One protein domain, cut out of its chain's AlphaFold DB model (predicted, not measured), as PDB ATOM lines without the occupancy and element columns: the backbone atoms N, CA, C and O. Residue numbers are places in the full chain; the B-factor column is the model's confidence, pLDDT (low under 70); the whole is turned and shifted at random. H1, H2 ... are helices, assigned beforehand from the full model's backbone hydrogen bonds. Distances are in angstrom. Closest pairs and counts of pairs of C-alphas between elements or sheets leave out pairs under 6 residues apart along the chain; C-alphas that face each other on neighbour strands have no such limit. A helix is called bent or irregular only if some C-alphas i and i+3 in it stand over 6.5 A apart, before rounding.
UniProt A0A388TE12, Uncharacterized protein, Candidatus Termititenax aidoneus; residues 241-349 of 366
ATOM      1  N   ASP A 241      23.875  38.372   6.917       79.06
ATOM      2  CA  ASP A 241      24.288  37.890   5.595       79.06
ATOM      3  C   ASP A 241      23.818  38.861   4.494       79.06
ATOM      4  O   ASP A 241      24.600  39.252   3.629       79.06
ATOM      5  N   ASN A 242      22.562  39.318   4.560       70.94
ATOM      6  CA  ASN A 242      21.988  40.253   3.586       70.94
ATOM      7  C   ASN A 242      22.530  41.684   3.745       70.94
ATOM      8  O   ASN A 242      22.702  42.406   2.765       70.94
ATOM      9  N   TRP A 243      22.826  42.098   4.977       67.94
ATOM     10  CA  TRP A 243      23.292  43.442   5.311       67.94
ATOM     11  C   TRP A 243      24.690  43.725   4.748       67.94
ATOM     12  O   TRP A 243      24.997  44.858   4.381       67.94
ATOM     13  N   GLN A 244      25.511  42.683   4.576       58.75
ATOM     14  CA  GLN A 244      26.820  42.773   3.918       58.75
ATOM     15  C   GLN A 244      26.748  43.286   2.473       58.75
ATOM     16  O   GLN A 244      27.733  43.827   1.979       58.75
ATOM     17  N   ILE A 245      25.595  43.172   1.808       52.69
ATOM     18  CA  ILE A 245      25.411  43.595   0.414       52.69
ATOM     19  C   ILE A 245      25.323  45.137   0.293       52.69
ATOM     20  O   ILE A 245      25.463  45.673  -0.803       52.69
ATOM     21  N   GLY A 246      25.165  45.875   1.405       47.47
ATOM     22  CA  GLY A 246      24.941  47.332   1.400       47.47
ATOM     23  C   GLY A 246      25.927  48.201   2.197       47.47
ATOM     24  O   GLY A 246      25.754  49.417   2.215       47.47
ATOM     25  N   ILE A 247      26.942  47.637   2.865       53.31
ATOM     26  CA  ILE A 247      27.847  48.414   3.735       53.31
ATOM     27  C   ILE A 247      29.162  48.727   3.010       53.31
ATOM     28  O   ILE A 247      29.939  47.837   2.671       53.31
ATOM     29  N   THR A 248      29.468  50.016   2.867       46.62
ATOM     30  CA  THR A 248      30.648  50.575   2.178       46.62
ATOM     31  C   THR A 248      32.008  50.236   2.809       46.62
ATOM     32  O   THR A 248      33.035  50.504   2.193       46.62
ATOM     33  N   ASN A 249      32.041  49.616   3.995       53.81
ATOM     34  CA  ASN A 249      33.265  49.346   4.767       53.81
ATOM     35  C   ASN A 249      33.570  47.851   4.996       53.81
ATOM     36  O   ASN A 249      34.527  47.535   5.699       53.81
ATOM     37  N   GLY A 250      32.768  46.924   4.454       61.53
ATOM     38  CA  GLY A 250      33.054  45.479   4.504       61.53
ATOM     39  C   GLY A 250      33.066  44.829   5.900       61.53
ATOM     40  O   GLY A 250      33.483  43.679   6.032       61.53
ATOM     41  N   VAL A 251      32.625  45.529   6.951       70.06
ATOM     42  CA  VAL A 251      32.559  44.984   8.317       70.06
ATOM     43  C   VAL A 251      31.313  44.110   8.461       70.06
ATOM     44  O   VAL A 251      30.189  44.589   8.346       70.06
ATOM     45  N   ASN A 252      31.510  42.825   8.754       79.56
ATOM     46  CA  ASN A 252      30.430  41.895   9.076       79.56
ATOM     47  C   ASN A 252      30.025  42.062  10.553       79.56
ATOM     48  O   ASN A 252      30.807  41.743  11.448       79.56
ATOM     49  N   GLY A 253      28.799  42.530  10.810       81.94
ATOM     50  CA  GLY A 253      28.301  42.771  12.170       81.94
ATOM     51  C   GLY A 253      28.289  41.522  13.059       81.94
ATOM     52  O   GLY A 253      28.686  41.600  14.218       81.94
ATOM     53  N   LEU A 254      27.945  40.348  12.518       88.25
ATOM     54  CA  LEU A 254      28.003  39.086  13.265       88.25
ATOM     55  C   LEU A 254      29.446  38.691  13.613       88.25
ATOM     56  O   LEU A 254      29.705  38.167  14.698       88.25
ATOM     57  N   ALA A 255      30.393  38.937  12.704       89.31
ATOM     58  CA  ALA A 255      31.811  38.727  12.982       89.31
ATOM     59  C   ALA A 255      32.307  39.688  14.071       89.31
ATOM     60  O   ALA A 255      33.017  39.253  14.975       89.31
ATOM     61  N   LEU A 256      31.869  40.949  14.035       89.12
ATOM     62  CA  LEU A 256      32.211  41.941  15.048       89.12
ATOM     63  C   LEU A 256      31.642  41.566  16.424       89.12
ATOM     64  O   LEU A 256      32.384  41.614  17.392       89.12
ATOM     65  N   VAL A 257      30.393  41.090  16.523       92.88
ATOM     66  CA  VAL A 257      29.834  40.568  17.792       92.88
ATOM     67  C   VAL A 257      30.729  39.468  18.377       92.88
ATOM     68  O   VAL A 257      31.104  39.526  19.550       92.88
ATOM     69  N   LYS A 258      31.121  38.483  17.556       94.81
ATOM     70  CA  LYS A 258      32.009  37.389  17.985       94.81
ATOM     71  C   LYS A 258      33.370  37.911  18.433       94.81
ATOM     72  O   LYS A 258      33.875  37.475  19.467       94.81
ATOM     73  N   GLU A 259      33.953  38.837  17.676       94.25
ATOM     74  CA  GLU A 259      35.234  39.471  17.990       94.25
ATOM     75  C   GLU A 259      35.165  40.234  19.320       94.25
ATOM     76  O   GLU A 259      36.010  40.022  20.185       94.25
ATOM     77  N   THR A 260      34.143  41.067  19.525       94.25
ATOM     78  CA  THR A 260      33.974  41.879  20.737       94.25
ATOM     79  C   THR A 260      33.849  41.012  21.985       94.25
ATOM     80  O   THR A 260      34.559  41.246  22.965       94.25
ATOM     81  N   ILE A 261      33.007  39.972  21.945       96.38
ATOM     82  CA  ILE A 261      32.866  39.037  23.070       96.38
ATOM     83  C   ILE A 261      34.190  38.283  23.286       96.38
ATOM     84  O   ILE A 261      34.664  38.178  24.417       96.38
ATOM     85  N   THR A 262      34.857  37.831  22.217       96.25
ATOM     86  CA  THR A 262      36.164  37.148  22.311       96.25
ATOM     87  C   THR A 262      37.234  38.027  22.944       96.25
ATOM     88  O   THR A 262      37.959  37.574  23.829       96.25
ATOM     89  N   ASN A 263      37.306  39.299  22.560       95.50
ATOM     90  CA  ASN A 263      38.263  40.251  23.111       95.50
ATOM     91  C   ASN A 263      38.020  40.518  24.599       95.50
ATOM     92  O   ASN A 263      38.987  40.626  25.356       95.50
ATOM     93  N   PHE A 264      36.759  40.576  25.040       95.69
ATOM     94  CA  PHE A 264      36.432  40.643  26.465       95.69
ATOM     95  C   PHE A 264      36.989  39.429  27.218       95.69
ATOM     96  O   PHE A 264      37.707  39.596  28.198       95.69
ATOM     97  N   TYR A 265      36.761  38.215  26.721       95.31
ATOM     98  CA  TYR A 265      37.239  36.997  27.377       95.31
ATOM     99  C   TYR A 265      38.760  36.794  27.323       95.31
ATOM    100  O   TYR A 265      39.343  36.207  28.235       95.31
ATOM    101  N   LEU A 266      39.429  37.270  26.272       94.88
ATOM    102  CA  LEU A 266      40.891  37.230  26.181       94.88
ATOM    103  C   LEU A 266      41.559  38.289  27.064       94.88
ATOM    104  O   LEU A 266      42.678  38.076  27.535       94.88
ATOM    105  N   ASN A 267      40.905  39.437  27.250       94.31
ATOM    106  CA  ASN A 267      41.430  40.568  28.001       94.31
ATOM    107  C   ASN A 267      40.276  41.407  28.595       94.31
ATOM    108  O   ASN A 267      39.859  42.386  27.967       94.31
ATOM    109  N   PRO A 268      39.753  41.068  29.789       92.44
ATOM    110  CA  PRO A 268      38.544  41.679  30.355       92.44
ATOM    111  C   PRO A 268      38.832  43.058  30.967       92.44
ATOM    112  O   PRO A 268      38.707  43.297  32.165       92.44
ATOM    113  N   THR A 269      39.276  43.994  30.135       91.00
ATOM    114  CA  THR A 269      39.487  45.393  30.514       91.00
ATOM    115  C   THR A 269      38.179  46.169  30.445       91.00
ATOM    116  O   THR A 269      37.262  45.804  29.708       91.00
ATOM    117  N   GLN A 270      38.122  47.315  31.129       89.88
ATOM    118  CA  GLN A 270      37.001  48.251  30.998       89.88
ATOM    119  C   GLN A 270      36.756  48.685  29.544       89.88
ATOM    120  O   GLN A 270      35.612  48.881  29.156       89.88
ATOM    121  N   ASN A 271      37.801  48.778  28.715       89.38
ATOM    122  CA  ASN A 271      37.652  49.122  27.300       89.38
ATOM    123  C   ASN A 271      36.931  48.019  26.513       89.38
ATOM    124  O   ASN A 271      35.973  48.311  25.799       89.38
ATOM    125  N   ASN A 272      37.340  46.757  26.677       91.88
ATOM    126  CA  ASN A 272      36.686  45.632  26.000       91.88
ATOM    127  C   ASN A 272      35.260  45.406  26.520       91.88
ATOM    128  O   ASN A 272      34.359  45.112  25.738       91.88
ATOM    129  N   TYR A 273      35.033  45.616  27.818       92.81
ATOM    130  CA  TYR A 273      33.692  45.598  28.390       92.81
ATOM    131  C   TYR A 273      32.801  46.717  27.833       92.81
ATOM    132  O   TYR A 273      31.672  46.457  27.430       92.81
ATOM    133  N   ARG A 274      33.303  47.954  27.734       88.19
ATOM    134  CA  ARG A 274      32.553  49.075  27.140       88.19
ATOM    135  C   ARG A 274      32.219  48.850  25.672       88.19
ATOM    136  O   ARG A 274      31.162  49.287  25.233       88.19
ATOM    137  N   ALA A 275      33.080  48.170  24.921       88.50
ATOM    138  CA  ALA A 275      32.770  47.781  23.551       88.50
ATOM    139  C   ALA A 275      31.570  46.818  23.496       88.50
ATOM    140  O   ALA A 275      30.652  47.034  22.709       88.50
ATOM    141  N   LEU A 276      31.533  45.814  24.382       91.75
ATOM    142  CA  LEU A 276      30.390  44.908  24.523       91.75
ATOM    143  C   LEU A 276      29.118  45.658  24.950       91.75
ATOM    144  O   LEU A 276      28.084  45.533  24.297       91.75
ATOM    145  N   LEU A 277      29.213  46.488  25.991       90.06
ATOM    146  CA  LEU A 277      28.118  47.328  26.483       90.06
ATOM    147  C   LEU A 277      27.580  48.266  25.392       90.06
ATOM    148  O   LEU A 277      26.376  48.502  25.317       90.06
ATOM    149  N   GLY A 278      28.453  48.771  24.519       86.19
ATOM    150  CA  GLY A 278      28.087  49.607  23.381       86.19
ATOM    151  C   GLY A 278      27.207  48.886  22.354       86.19
ATOM    152  O   GLY A 278      26.245  49.481  21.872       86.19
ATOM    153  N   ILE A 279      27.475  47.604  22.061       89.44
ATOM    154  CA  ILE A 279      26.613  46.792  21.179       89.44
ATOM    155  C   ILE A 279      25.218  46.643  21.798       89.44
ATOM    156  O   ILE A 279      24.224  46.936  21.136       89.44
ATOM    157  N   PHE A 280      25.142  46.252  23.074       90.75
ATOM    158  CA  PHE A 280      23.864  46.139  23.785       90.75
ATOM    159  C   PHE A 280      23.102  47.466  23.812       90.75
ATOM    160  O   PHE A 280      21.925  47.517  23.470       90.75
ATOM    161  N   SER A 281      23.786  48.561  24.154       85.69
ATOM    162  CA  SER A 281      23.196  49.904  24.177       85.69
ATOM    163  C   SER A 281      22.609  50.271  22.820       85.69
ATOM    164  O   SER A 281      21.547  50.887  22.740       85.69
ATOM    165  N   ARG A 282      23.286  49.876  21.737       82.44
ATOM    166  CA  ARG A 282      22.810  50.130  20.385       82.44
ATOM    167  C   ARG A 282      21.525  49.364  20.096       82.44
ATOM    168  O   ARG A 282      20.557  50.005  19.705       82.44
ATOM    169  N   TYR A 283      21.469  48.052  20.322       87.38
ATOM    170  CA  TYR A 283      20.224  47.312  20.087       87.38
ATOM    171  C   TYR A 283      19.088  47.775  20.998       87.38
ATOM    172  O   TYR A 283      17.968  47.949  20.518       87.38
ATOM    173  N   ALA A 284      19.370  48.070  22.268       84.88
ATOM    174  CA  ALA A 284      18.385  48.614  23.199       84.88
ATOM    175  C   ALA A 284      17.820  49.962  22.713       84.88
ATOM    176  O   ALA A 284      16.607  50.188  22.755       84.88
ATOM    177  N   PHE A 285      18.672  50.853  22.194       81.94
ATOM    178  CA  PHE A 285      18.238  52.117  21.597       81.94
ATOM    179  C   PHE A 285      17.350  51.894  20.367       81.94
ATOM    180  O   PHE A 285      16.271  52.476  20.281       81.94
ATOM    181  N   LEU A 286      17.770  51.031  19.439       80.25
ATOM    182  CA  LEU A 286      17.010  50.732  18.221       80.25
ATOM    183  C   LEU A 286      15.652  50.086  18.523       80.25
ATOM    184  O   LEU A 286      14.647  50.446  17.915       80.25
ATOM    185  N   THR A 287      15.610  49.204  19.518       83.88
ATOM    186  CA  THR A 287      14.380  48.549  19.973       83.88
ATOM    187  C   THR A 287      13.430  49.555  20.625       83.88
ATOM    188  O   THR A 287      12.260  49.633  20.263       83.88
ATOM    189  N   SER A 288      13.922  50.378  21.556       81.06
ATOM    190  CA  SER A 288      13.077  51.302  22.331       81.06
ATOM    191  C   SER A 288      12.647  52.553  21.564       81.06
ATOM    192  O   SER A 288      11.530  53.031  21.748       81.06
ATOM    193  N   SER A 289      13.525  53.104  20.724       77.69
ATOM    194  CA  SER A 289      13.295  54.398  20.068       77.69
ATOM    195  C   SER A 289      12.732  54.254  18.659       77.69
ATOM    196  O   SER A 289      12.047  55.158  18.192       77.69
ATOM    197  N   ILE A 290      13.043  53.148  17.976       72.56
ATOM    198  CA  ILE A 290      12.757  52.978  16.543       72.56
ATOM    199  C   ILE A 290      11.896  51.733  16.287       72.56
ATOM    200  O   ILE A 290      11.338  51.589  15.204       72.56
ATOM    201  N   GLN A 291      11.696  50.888  17.308       81.56
ATOM    202  CA  GLN A 291      10.862  49.684  17.238       81.56
ATOM    203  C   GLN A 291      11.284  48.754  16.092       81.56
ATOM    204  O   GLN A 291      10.445  48.142  15.435       81.56
ATOM    205  N   ASP A 292      12.595  48.670  15.842       81.12
ATOM    206  CA  ASP A 292      13.162  47.830  14.790       81.12
ATOM    207  C   ASP A 292      13.050  46.337  15.184       81.12
ATOM    208  O   ASP A 292      13.705  45.908  16.143       81.12
ATOM    209  N   PRO A 293      12.263  45.515  14.454       81.38
ATOM    210  CA  PRO A 293      12.055  44.109  14.806       81.38
ATOM    211  C   PRO A 293      13.308  43.237  14.654       81.38
ATOM    212  O   PRO A 293      13.420  42.192  15.297       81.38
ATOM    213  N   PHE A 294      14.259  43.632  13.802       85.50
ATOM    214  CA  PHE A 294      15.550  42.955  13.727       85.50
ATOM    215  C   PHE A 294      16.410  43.300  14.944       85.50
ATOM    216  O   PHE A 294      17.025  42.398  15.514       85.50
ATOM    217  N   ALA A 295      16.441  44.570  15.362       85.38
ATOM    218  CA  ALA A 295      17.187  44.963  16.553       85.38
ATOM    219  C   ALA A 295      16.679  44.232  17.804       85.38
ATOM    220  O   ALA A 295      17.499  43.763  18.587       85.38
ATOM    221  N   GLU A 296      15.363  44.048  17.936       87.38
ATOM    222  CA  GLU A 296      14.761  43.243  19.006       87.38
ATOM    223  C   GLU A 296      15.248  41.781  18.959       87.38
ATOM    224  O   GLU A 296      15.717  41.234  19.961       87.38
ATOM    225  N   ALA A 297      15.219  41.146  17.781       88.81
ATOM    226  CA  ALA A 297      15.696  39.772  17.614       88.81
ATOM    227  C   ALA A 297      17.204  39.624  17.905       88.81
ATOM    228  O   ALA A 297      17.636  38.630  18.501       88.81
ATOM    229  N   ALA A 298      18.012  40.606  17.496       90.38
ATOM    230  CA  ALA A 298      19.446  40.645  17.757       90.38
ATOM    231  C   ALA A 298      19.753  40.883  19.244       90.38
ATOM    232  O   ALA A 298      20.620  40.198  19.789       90.38
ATOM    233  N   ASP A 299      19.016  41.777  19.910       91.12
ATOM    234  CA  ASP A 299      19.131  42.041  21.347       91.12
ATOM    235  C   ASP A 299      18.832  40.789  22.173       91.12
ATOM    236  O   ASP A 299      19.625  40.390  23.028       91.12
ATOM    237  N   TRP A 300      17.734  40.093  21.863       91.50
ATOM    238  CA  TRP A 300      17.389  38.834  22.524       91.50
ATOM    239  C   TRP A 300      18.439  37.751  22.292       91.50
ATOM    240  O   TRP A 300      18.795  37.028  23.226       91.50
ATOM    241  N   SER A 301      18.966  37.644  21.071       93.62
ATOM    242  CA  SER A 301      20.010  36.668  20.741       93.62
ATOM    243  C   SER A 301      21.313  36.965  21.482       93.62
ATOM    244  O   SER A 301      21.940  36.054  22.029       93.62
ATOM    245  N   LEU A 302      21.710  38.238  21.562       94.56
ATOM    246  CA  LEU A 302      22.898  38.668  22.295       94.56
ATOM    247  C   LEU A 302      22.729  38.468  23.808       94.56
ATOM    248  O   LEU A 302      23.628  37.938  24.460       94.56
ATOM    249  N   SER A 303      21.560  38.807  24.350       93.75
ATOM    250  CA  SER A 303      21.203  38.601  25.755       93.75
ATOM    251  C   SER A 303      21.254  37.125  26.147       93.75
ATOM    252  O   SER A 303      21.882  36.762  27.142       93.75
ATOM    253  N   ARG A 304      20.669  36.238  25.331       90.50
ATOM    254  CA  ARG A 304      20.736  34.782  25.546       90.50
ATOM    255  C   ARG A 304      22.155  34.246  25.411       90.50
ATOM    256  O   ARG A 304      22.555  33.416  26.226       90.50
ATOM    257  N   THR A 305      22.925  34.749  24.444       93.06
ATOM    258  CA  THR A 305      24.338  34.381  24.272       93.06
ATOM    259  C   THR A 305      25.122  34.714  25.538       93.06
ATOM    260  O   THR A 305      25.755  33.835  26.116       93.06
ATOM    261  N   MET A 306      25.044  35.961  26.010       93.12
ATOM    262  CA  MET A 306      25.785  36.394  27.194       93.12
ATOM    263  C   MET A 306      25.305  35.703  28.465       93.12
ATOM    264  O   MET A 306      26.142  35.284  29.252       93.12
ATOM    265  N   SER A 307      23.996  35.509  28.646       87.94
ATOM    266  CA  SER A 307      23.459  34.768  29.795       87.94
ATOM    267  C   SER A 307      23.932  33.307  29.812       87.94
ATOM    268  O   SER A 307      24.268  32.778  30.870       87.94
ATOM    269  N   THR A 308      24.028  32.670  28.638       84.56
ATOM    270  CA  THR A 308      24.555  31.302  28.493       84.56
ATOM    271  C   THR A 308      26.050  31.238  28.785       84.56
ATOM    272  O   THR A 308      26.506  30.312  29.451       84.56
ATOM    273  N   LEU A 309      26.817  32.224  28.306       88.50
ATOM    274  CA  LEU A 309      28.251  32.309  28.566       88.50
ATOM    275  C   LEU A 309      28.527  32.586  30.047       88.50
ATOM    276  O   LEU A 309      29.299  31.845  30.651       88.50
ATOM    277  N   ASN A 310      27.912  33.615  30.633       88.19
ATOM    278  CA  ASN A 310      27.944  33.903  32.064       88.19
ATOM    279  C   ASN A 310      26.802  34.843  32.476       88.19
ATOM    280  O   ASN A 310      26.758  36.018  32.097       88.19
ATOM    281  N   HIS A 311      25.921  34.335  33.338       87.12
ATOM    282  CA  HIS A 311      24.770  35.083  33.829       87.12
ATOM    283  C   HIS A 311      25.157  36.358  34.589       87.12
ATOM    284  O   HIS A 311      24.559  37.395  34.350       87.12
ATOM    285  N   SER A 312      26.176  36.328  35.451       90.12
ATOM    286  CA  SER A 312      26.580  37.485  36.263       90.12
ATOM    287  C   SER A 312      27.179  38.632  35.437       90.12
ATOM    288  O   SER A 312      26.916  39.796  35.730       90.12
ATOM    289  N   VAL A 313      27.943  38.330  34.382       93.44
ATOM    290  CA  VAL A 313      28.420  39.331  33.412       93.44
ATOM    291  C   VAL A 313      27.238  39.934  32.667       93.44
ATOM    292  O   VAL A 313      27.176  41.153  32.523       93.44
ATOM    293  N   TYR A 314      26.275  39.114  32.243       94.50
ATOM    294  CA  TYR A 314      25.048  39.612  31.628       94.50
ATOM    295  C   TYR A 314      24.217  40.484  32.588       94.50
ATOM    296  O   TYR A 314      23.817  41.578  32.202       94.50
ATOM    297  N   SER A 315      24.019  40.071  33.843       93.56
ATOM    298  CA  SER A 315      23.335  40.879  34.863       93.56
ATOM    299  C   SER A 315      24.016  42.228  35.049       93.56
ATOM    300  O   SER A 315      23.343  43.252  35.038       93.56
ATOM    301  N   LYS A 316      25.354  42.251  35.109       94.88
ATOM    302  CA  LYS A 316      26.108  43.503  35.177       94.88
ATOM    303  C   LYS A 316      25.861  44.401  33.956       94.88
ATOM    304  O   LYS A 316      25.735  45.609  34.123       94.88
ATOM    305  N   ILE A 317      25.792  43.836  32.748       94.19
ATOM    306  CA  ILE A 317      25.464  44.593  31.530       94.19
ATOM    307  C   ILE A 317      24.072  45.215  31.657       94.19
ATOM    308  O   ILE A 317      23.926  46.411  31.425       94.19
ATOM    309  N   VAL A 318      23.068  44.429  32.052       93.12
ATOM    310  CA  VAL A 318      21.688  44.908  32.238       93.12
ATOM    311  C   VAL A 318      21.630  46.031  33.276       93.12
ATOM    312  O   VAL A 318      21.028  47.073  33.013       93.12
ATOM    313  N   ASP A 319      22.300  45.854  34.416       93.81
ATOM    314  CA  ASP A 319      22.366  46.864  35.472       93.81
ATOM    315  C   ASP A 319      23.054  48.143  34.981       93.81
ATOM    316  O   ASP A 319      22.528  49.241  35.171       93.81
ATOM    317  N   ASP A 320      24.199  48.034  34.305       92.56
ATOM    318  CA  ASP A 320      24.922  49.197  33.787       92.56
ATOM    319  C   ASP A 320      24.104  49.934  32.707       92.56
ATOM    320  O   ASP A 320      24.112  51.165  32.683       92.56
ATOM    321  N   LEU A 321      23.363  49.222  31.847       89.50
ATOM    322  CA  LEU A 321      22.459  49.823  30.854       89.50
ATOM    323  C   LEU A 321      21.308  50.588  31.512       89.50
ATOM    324  O   LEU A 321      20.971  51.680  31.059       89.50
ATOM    325  N   ALA A 322      20.721  50.041  32.582       87.12
ATOM    326  CA  ALA A 322      19.605  50.661  33.293       87.12
ATOM    327  C   ALA A 322      19.991  51.977  33.995       87.12
ATOM    328  O   ALA A 322      19.142  52.847  34.187       87.12
ATOM    329  N   HIS A 323      21.267  52.136  34.361       83.94
ATOM    330  CA  HIS A 323      21.782  53.300  35.091       83.94
ATOM    331  C   HIS A 323      22.616  54.259  34.228       83.94
ATOM    332  O   HIS A 323      23.211  55.200  34.755       83.94
ATOM    333  N   SER A 324      22.670  54.040  32.915       79.56
ATOM    334  CA  SER A 324      23.478  54.846  31.999       79.56
ATOM    335  C   SER A 324      22.631  55.559  30.955       79.56
ATOM    336  O   SER A 324      21.552  55.110  30.575       79.56
ATOM    337  N   ASP A 325      23.159  56.659  30.417       77.31
ATOM    338  CA  ASP A 325      22.605  57.245  29.200       77.31
ATOM    339  C   ASP A 325      22.919  56.324  28.010       77.31
ATOM    340  O   ASP A 325      24.025  56.329  27.460       77.31
ATOM    341  N   ILE A 326      21.925  55.523  27.614       68.75
ATOM    342  CA  ILE A 326      22.011  54.574  26.499       68.75
ATOM    343  C   ILE A 326      22.444  55.281  25.204       68.75
ATOM    344  O   ILE A 326      23.170  54.690  24.409       68.75
ATOM    345  N   ARG A 327      22.090  56.561  24.992       63.22
ATOM    346  CA  ARG A 327      22.525  57.318  23.802       63.22
ATOM    347  C   ARG A 327      24.008  57.668  23.862       63.22
ATOM    348  O   ARG A 327      24.673  57.661  22.827       63.22
ATOM    349  N   ALA A 328      24.532  57.957  25.052       65.44
ATOM    350  CA  ALA A 328      25.954  58.207  25.261       65.44
ATOM    351  C   ALA A 328      26.784  56.915  25.161       65.44
ATOM    352  O   ALA A 328      27.867  56.941  24.585       65.44
ATOM    353  N   LEU A 329      26.269  55.780  25.650       65.69
ATOM    354  CA  LEU A 329      26.933  54.473  25.543       65.69
ATOM    355  C   LEU A 329      26.850  53.852  24.145       65.69
ATOM    356  O   LEU A 329      27.787  53.186  23.707       65.69
ATOM    357  N   ALA A 330      25.761  54.107  23.414       54.94
ATOM    358  CA  ALA A 330      25.622  53.726  22.010       54.94
ATOM    359  C   ALA A 330      26.577  54.508  21.087       54.94
ATOM    360  O   ALA A 330      26.697  54.169  19.909       54.94
ATOM    361  N   ARG A 331      27.290  55.524  21.604       55.78
ATOM    362  CA  ARG A 331      28.526  56.038  20.995       55.78
ATOM    363  C   ARG A 331      29.656  55.080  21.364       55.78
ATOM    364  O   ARG A 331      30.448  55.320  22.270       55.78
ATOM    365  N   ILE A 332      29.660  53.946  20.675       56.75
ATOM    366  CA  ILE A 332      30.626  52.861  20.837       56.75
ATOM    367  C   ILE A 332      32.044  53.464  20.723       56.75
ATOM    368  O   ILE A 332      32.256  54.347  19.888       56.75
ATOM    369  N   PRO A 333      33.002  53.125  21.608       51.09
ATOM    370  CA  PRO A 333      34.171  53.971  21.842       51.09
ATOM    371  C   PRO A 333      35.046  54.071  20.594       51.09
ATOM    372  O   PRO A 333      35.573  53.051  20.188       51.09
ATOM    373  N   ALA A 334      35.216  55.271  20.021       56.09
ATOM    374  CA  ALA A 334      36.223  55.668  19.013       56.09
ATOM    375  C   ALA A 334      36.553  54.683  17.854       56.09
ATOM    376  O   ALA A 334      37.543  54.885  17.153       56.09
ATOM    377  N   ASP A 335      35.750  53.642  17.629       65.00
ATOM    378  CA  ASP A 335      35.970  52.575  16.655       65.00
ATOM    379  C   ASP A 335      34.797  52.567  15.676       65.00
ATOM    380  O   ASP A 335      33.684  52.124  15.971       65.00
ATOM    381  N   SER A 336      35.065  53.087  14.480       68.19
ATOM    382  CA  SER A 336      34.081  53.257  13.415       68.19
ATOM    383  C   SER A 336      33.516  51.939  12.883       68.19
ATOM    384  O   SER A 336      32.480  51.962  12.218       68.19
ATOM    385  N   ARG A 337      34.130  50.782  13.186       71.19
ATOM    386  CA  ARG A 337      33.598  49.464  12.791       71.19
ATOM    387  C   ARG A 337      32.229  49.200  13.399       71.19
ATOM    388  O   ARG A 337      31.382  48.585  12.761       71.19
ATOM    389  N   TYR A 338      31.986  49.715  14.599       72.38
ATOM    390  CA  TYR A 338      30.732  49.528  15.314       72.38
ATOM    391  C   TYR A 338      29.572  50.368  14.766       72.38
ATOM    392  O   TYR A 338      28.418  50.131  15.124       72.38
ATOM    393  N   ASN A 339      29.842  51.267  13.812       69.19
ATOM    394  CA  ASN A 339      28.795  51.933  13.041       69.19
ATOM    395  C   ASN A 339      27.946  50.937  12.238       69.19
ATOM    396  O   ASN A 339      26.839  51.294  11.849       69.19
ATOM    397  N   VAL A 340      28.411  49.696  12.030       68.69
ATOM    398  CA  VAL A 340      27.612  48.617  11.426       68.69
ATOM    399  C   VAL A 340      26.317  48.334  12.183       68.69
ATOM    400  O   VAL A 340      25.355  47.894  11.579       68.69
ATOM    401  N   PHE A 341      26.251  48.625  13.482       69.62
ATOM    402  CA  PHE A 341      25.031  48.458  14.274       69.62
ATOM    403  C   PHE A 341      24.096  49.680  14.183       69.62
ATOM    404  O   PHE A 341      23.176  49.838  14.982       69.62
ATOM    405  N   SER A 342      24.332  50.586  13.231       61.38
ATOM    406  CA  SER A 342      23.444  51.713  12.928       61.38
ATOM    407  C   SER A 342      22.384  51.304  11.918       61.38
ATOM    408  O   SER A 342      22.712  50.544  11.022       61.38
ATOM    409  N   ILE A 343      21.143  51.792  12.036       50.19
ATOM    410  CA  ILE A 343      20.044  51.373  11.148       50.19
ATOM    411  C   ILE A 343      20.443  51.576   9.684       50.19
ATOM    412  O   ILE A 343      20.932  52.653   9.334       50.19
ATOM    413  N   PRO A 344      20.238  50.569   8.824       41.50
ATOM    414  CA  PRO A 344      20.384  50.754   7.396       41.50
ATOM    415  C   PRO A 344      19.256  51.637   6.867       41.50
ATOM    416  O   PRO A 344      18.075  51.352   7.076       41.50
ATOM    417  N   ALA A 345      19.616  52.661   6.099       38.69
ATOM    418  CA  ALA A 345      18.658  53.369   5.267       38.69
ATOM    419  C   ALA A 345      17.911  52.357   4.373       38.69
ATOM    420  O   ALA A 345      18.534  51.657   3.573       38.69
ATOM    421  N   GLY A 346      16.583  52.279   4.509       35.59
ATOM    422  CA  GLY A 346      15.720  51.605   3.531       35.59
ATOM    423  C   GLY A 346      14.962  50.342   3.954       35.59
ATOM    424  O   GLY A 346      14.344  49.740   3.081       35.59
ATOM    425  N   ILE A 347      14.938  49.933   5.232       41.75
ATOM    426  CA  ILE A 347      14.075  48.804   5.674       41.75
ATOM    427  C   ILE A 347      12.686  49.263   6.177       41.75
ATOM    428  O   ILE A 347      11.751  48.469   6.235       41.75
ATOM    429  N   GLY A 348      12.486  50.559   6.426       33.38
ATOM    430  CA  GLY A 348      11.160  51.154   6.627       33.38
ATOM    431  C   GLY A 348      10.814  52.074   5.460       33.38
ATOM    432  O   GLY A 348      11.598  52.960   5.132       33.38
ATOM    433  N   GLY A 349       9.667  51.860   4.809       27.77
ATOM    434  CA  GLY A 349       9.157  52.763   3.773       27.77
ATOM    435  C   GLY A 349       9.144  54.228   4.239       27.77
ATOM    436  O   GLY A 349       8.897  54.489   5.412       27.77
TER     437      GLY A 349
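Overview. This is residues 241 to 349 of the 366 residues of an uncharacterized protein of Candidatus Termititenax aidoneus (UniProt A0A388TE12). A long helix, H2, runs through the middle, with the other helices grouped round it: H1 and H3 on one side, both running back against it, and the very short H5 on the opposite side; the centres of H1, H2 and H3 make a triangle. H4 folds back from the last residues of H3, H6 packs on H2 and on the first residues of H1, and the unnamed stretches at residues 241 to 252 and 342 to 349 lie toward one end of the long axis. The printed part has 109 residues with six named helices, H1 to H6 in that order, and no named strand; its class is all helix. It is compact, with a radius of gyration of the C-alphas of 13.4 A, and its C-alphas span 39 by 26 by 26 A.

Arrangement. The hub is H2, residues 270 to 290, which touches five other helices. H3, residues 293 to 309, touches residues 280 to 287 of H2 alone; the closest C-alphas, of Tyr 283 and Ala 295, are 5.2 A apart. These two are a helical hairpin, running opposite ways at a shallow tilt of 34 degrees, only just short of steep. H1, residues 253 to 266, forms another helical hairpin with H2, also opposite ways at a shallow tilt of 34 degrees, only just short of steep. It touches residues 272 to 279 of H2 alone, and the closest C-alphas, of Phe 264 and Asn 272, are 5.0 A apart. H1 and H3 are near each other, with 5 pairs of C-alphas within 10 A. H5, residues 326 to 329, touches H2, with the C-alphas of Ser 281 and Ile 326 closest at 5.3 A. H6, residues 336 to 341, touches residues 279 to 283 of H2 alone, closest at the C-alphas of Arg 282 and Phe 341, 6.7 A apart; the tilt of 38 degrees is only just steep, and they run the same way. Residues 253 to 256 of H1 alone touch H6, with the C-alphas of Gly 253 and Val 340 closest at 5.9 A. H4, residues 311 to 322, forms a helical hairpin with H3, opposite ways at a steep tilt of 42 degrees, the closest C-alphas being those of Ser 307 and Tyr 314, 5.4 A apart. H2 and H4 only just touch, with 3 pairs of C-alphas within 8 A, the closest being those of Leu 277 and Ile 317 at 6.3 A. The helix packing is mostly crossed, but only just: of 6 touching pairs with a tilt, 2 are shallow. H4 and H5 meet only through their link, while H5 and H6 are apart. In H1, H2, H3 and H4 every O i to N i+4 pair is within hydrogen-bond range; in H6 it is 0 of 2, beside 3 of 3 O i to N i+3 pairs, and H5 is too short for an O i to N i+4 pair.

Along the chain. H1 begins at C-alpha 253 (28.301, 42.771, 12.170) and is 19.6 A long. H2 measures 28.6 A from C-alpha 270 (37.001, 48.251, 30.998) to C-alpha 290. H3 measures 24.3 A and H4 16.4 A. H5 has four residues. H6 measures 10.3 A and ends at C-alpha 341 (25.031, 48.458, 14.274); it is neither bent nor irregular, but only just: C-alphas 337 and 340 are 6.2 A apart.

Size, cuts and confidence. The two C-alphas farthest apart, of Asn 267 and Gly 349, are 42.2 A apart. The printed part has no cut. The links from H1 through to H5 are tight, that from H5 to H6 is short, and none is long. The mean pLDDT of the printed part is 78.8; residues 243 to 250, 326 to 336 and 339 to 349 are under 70 in this model.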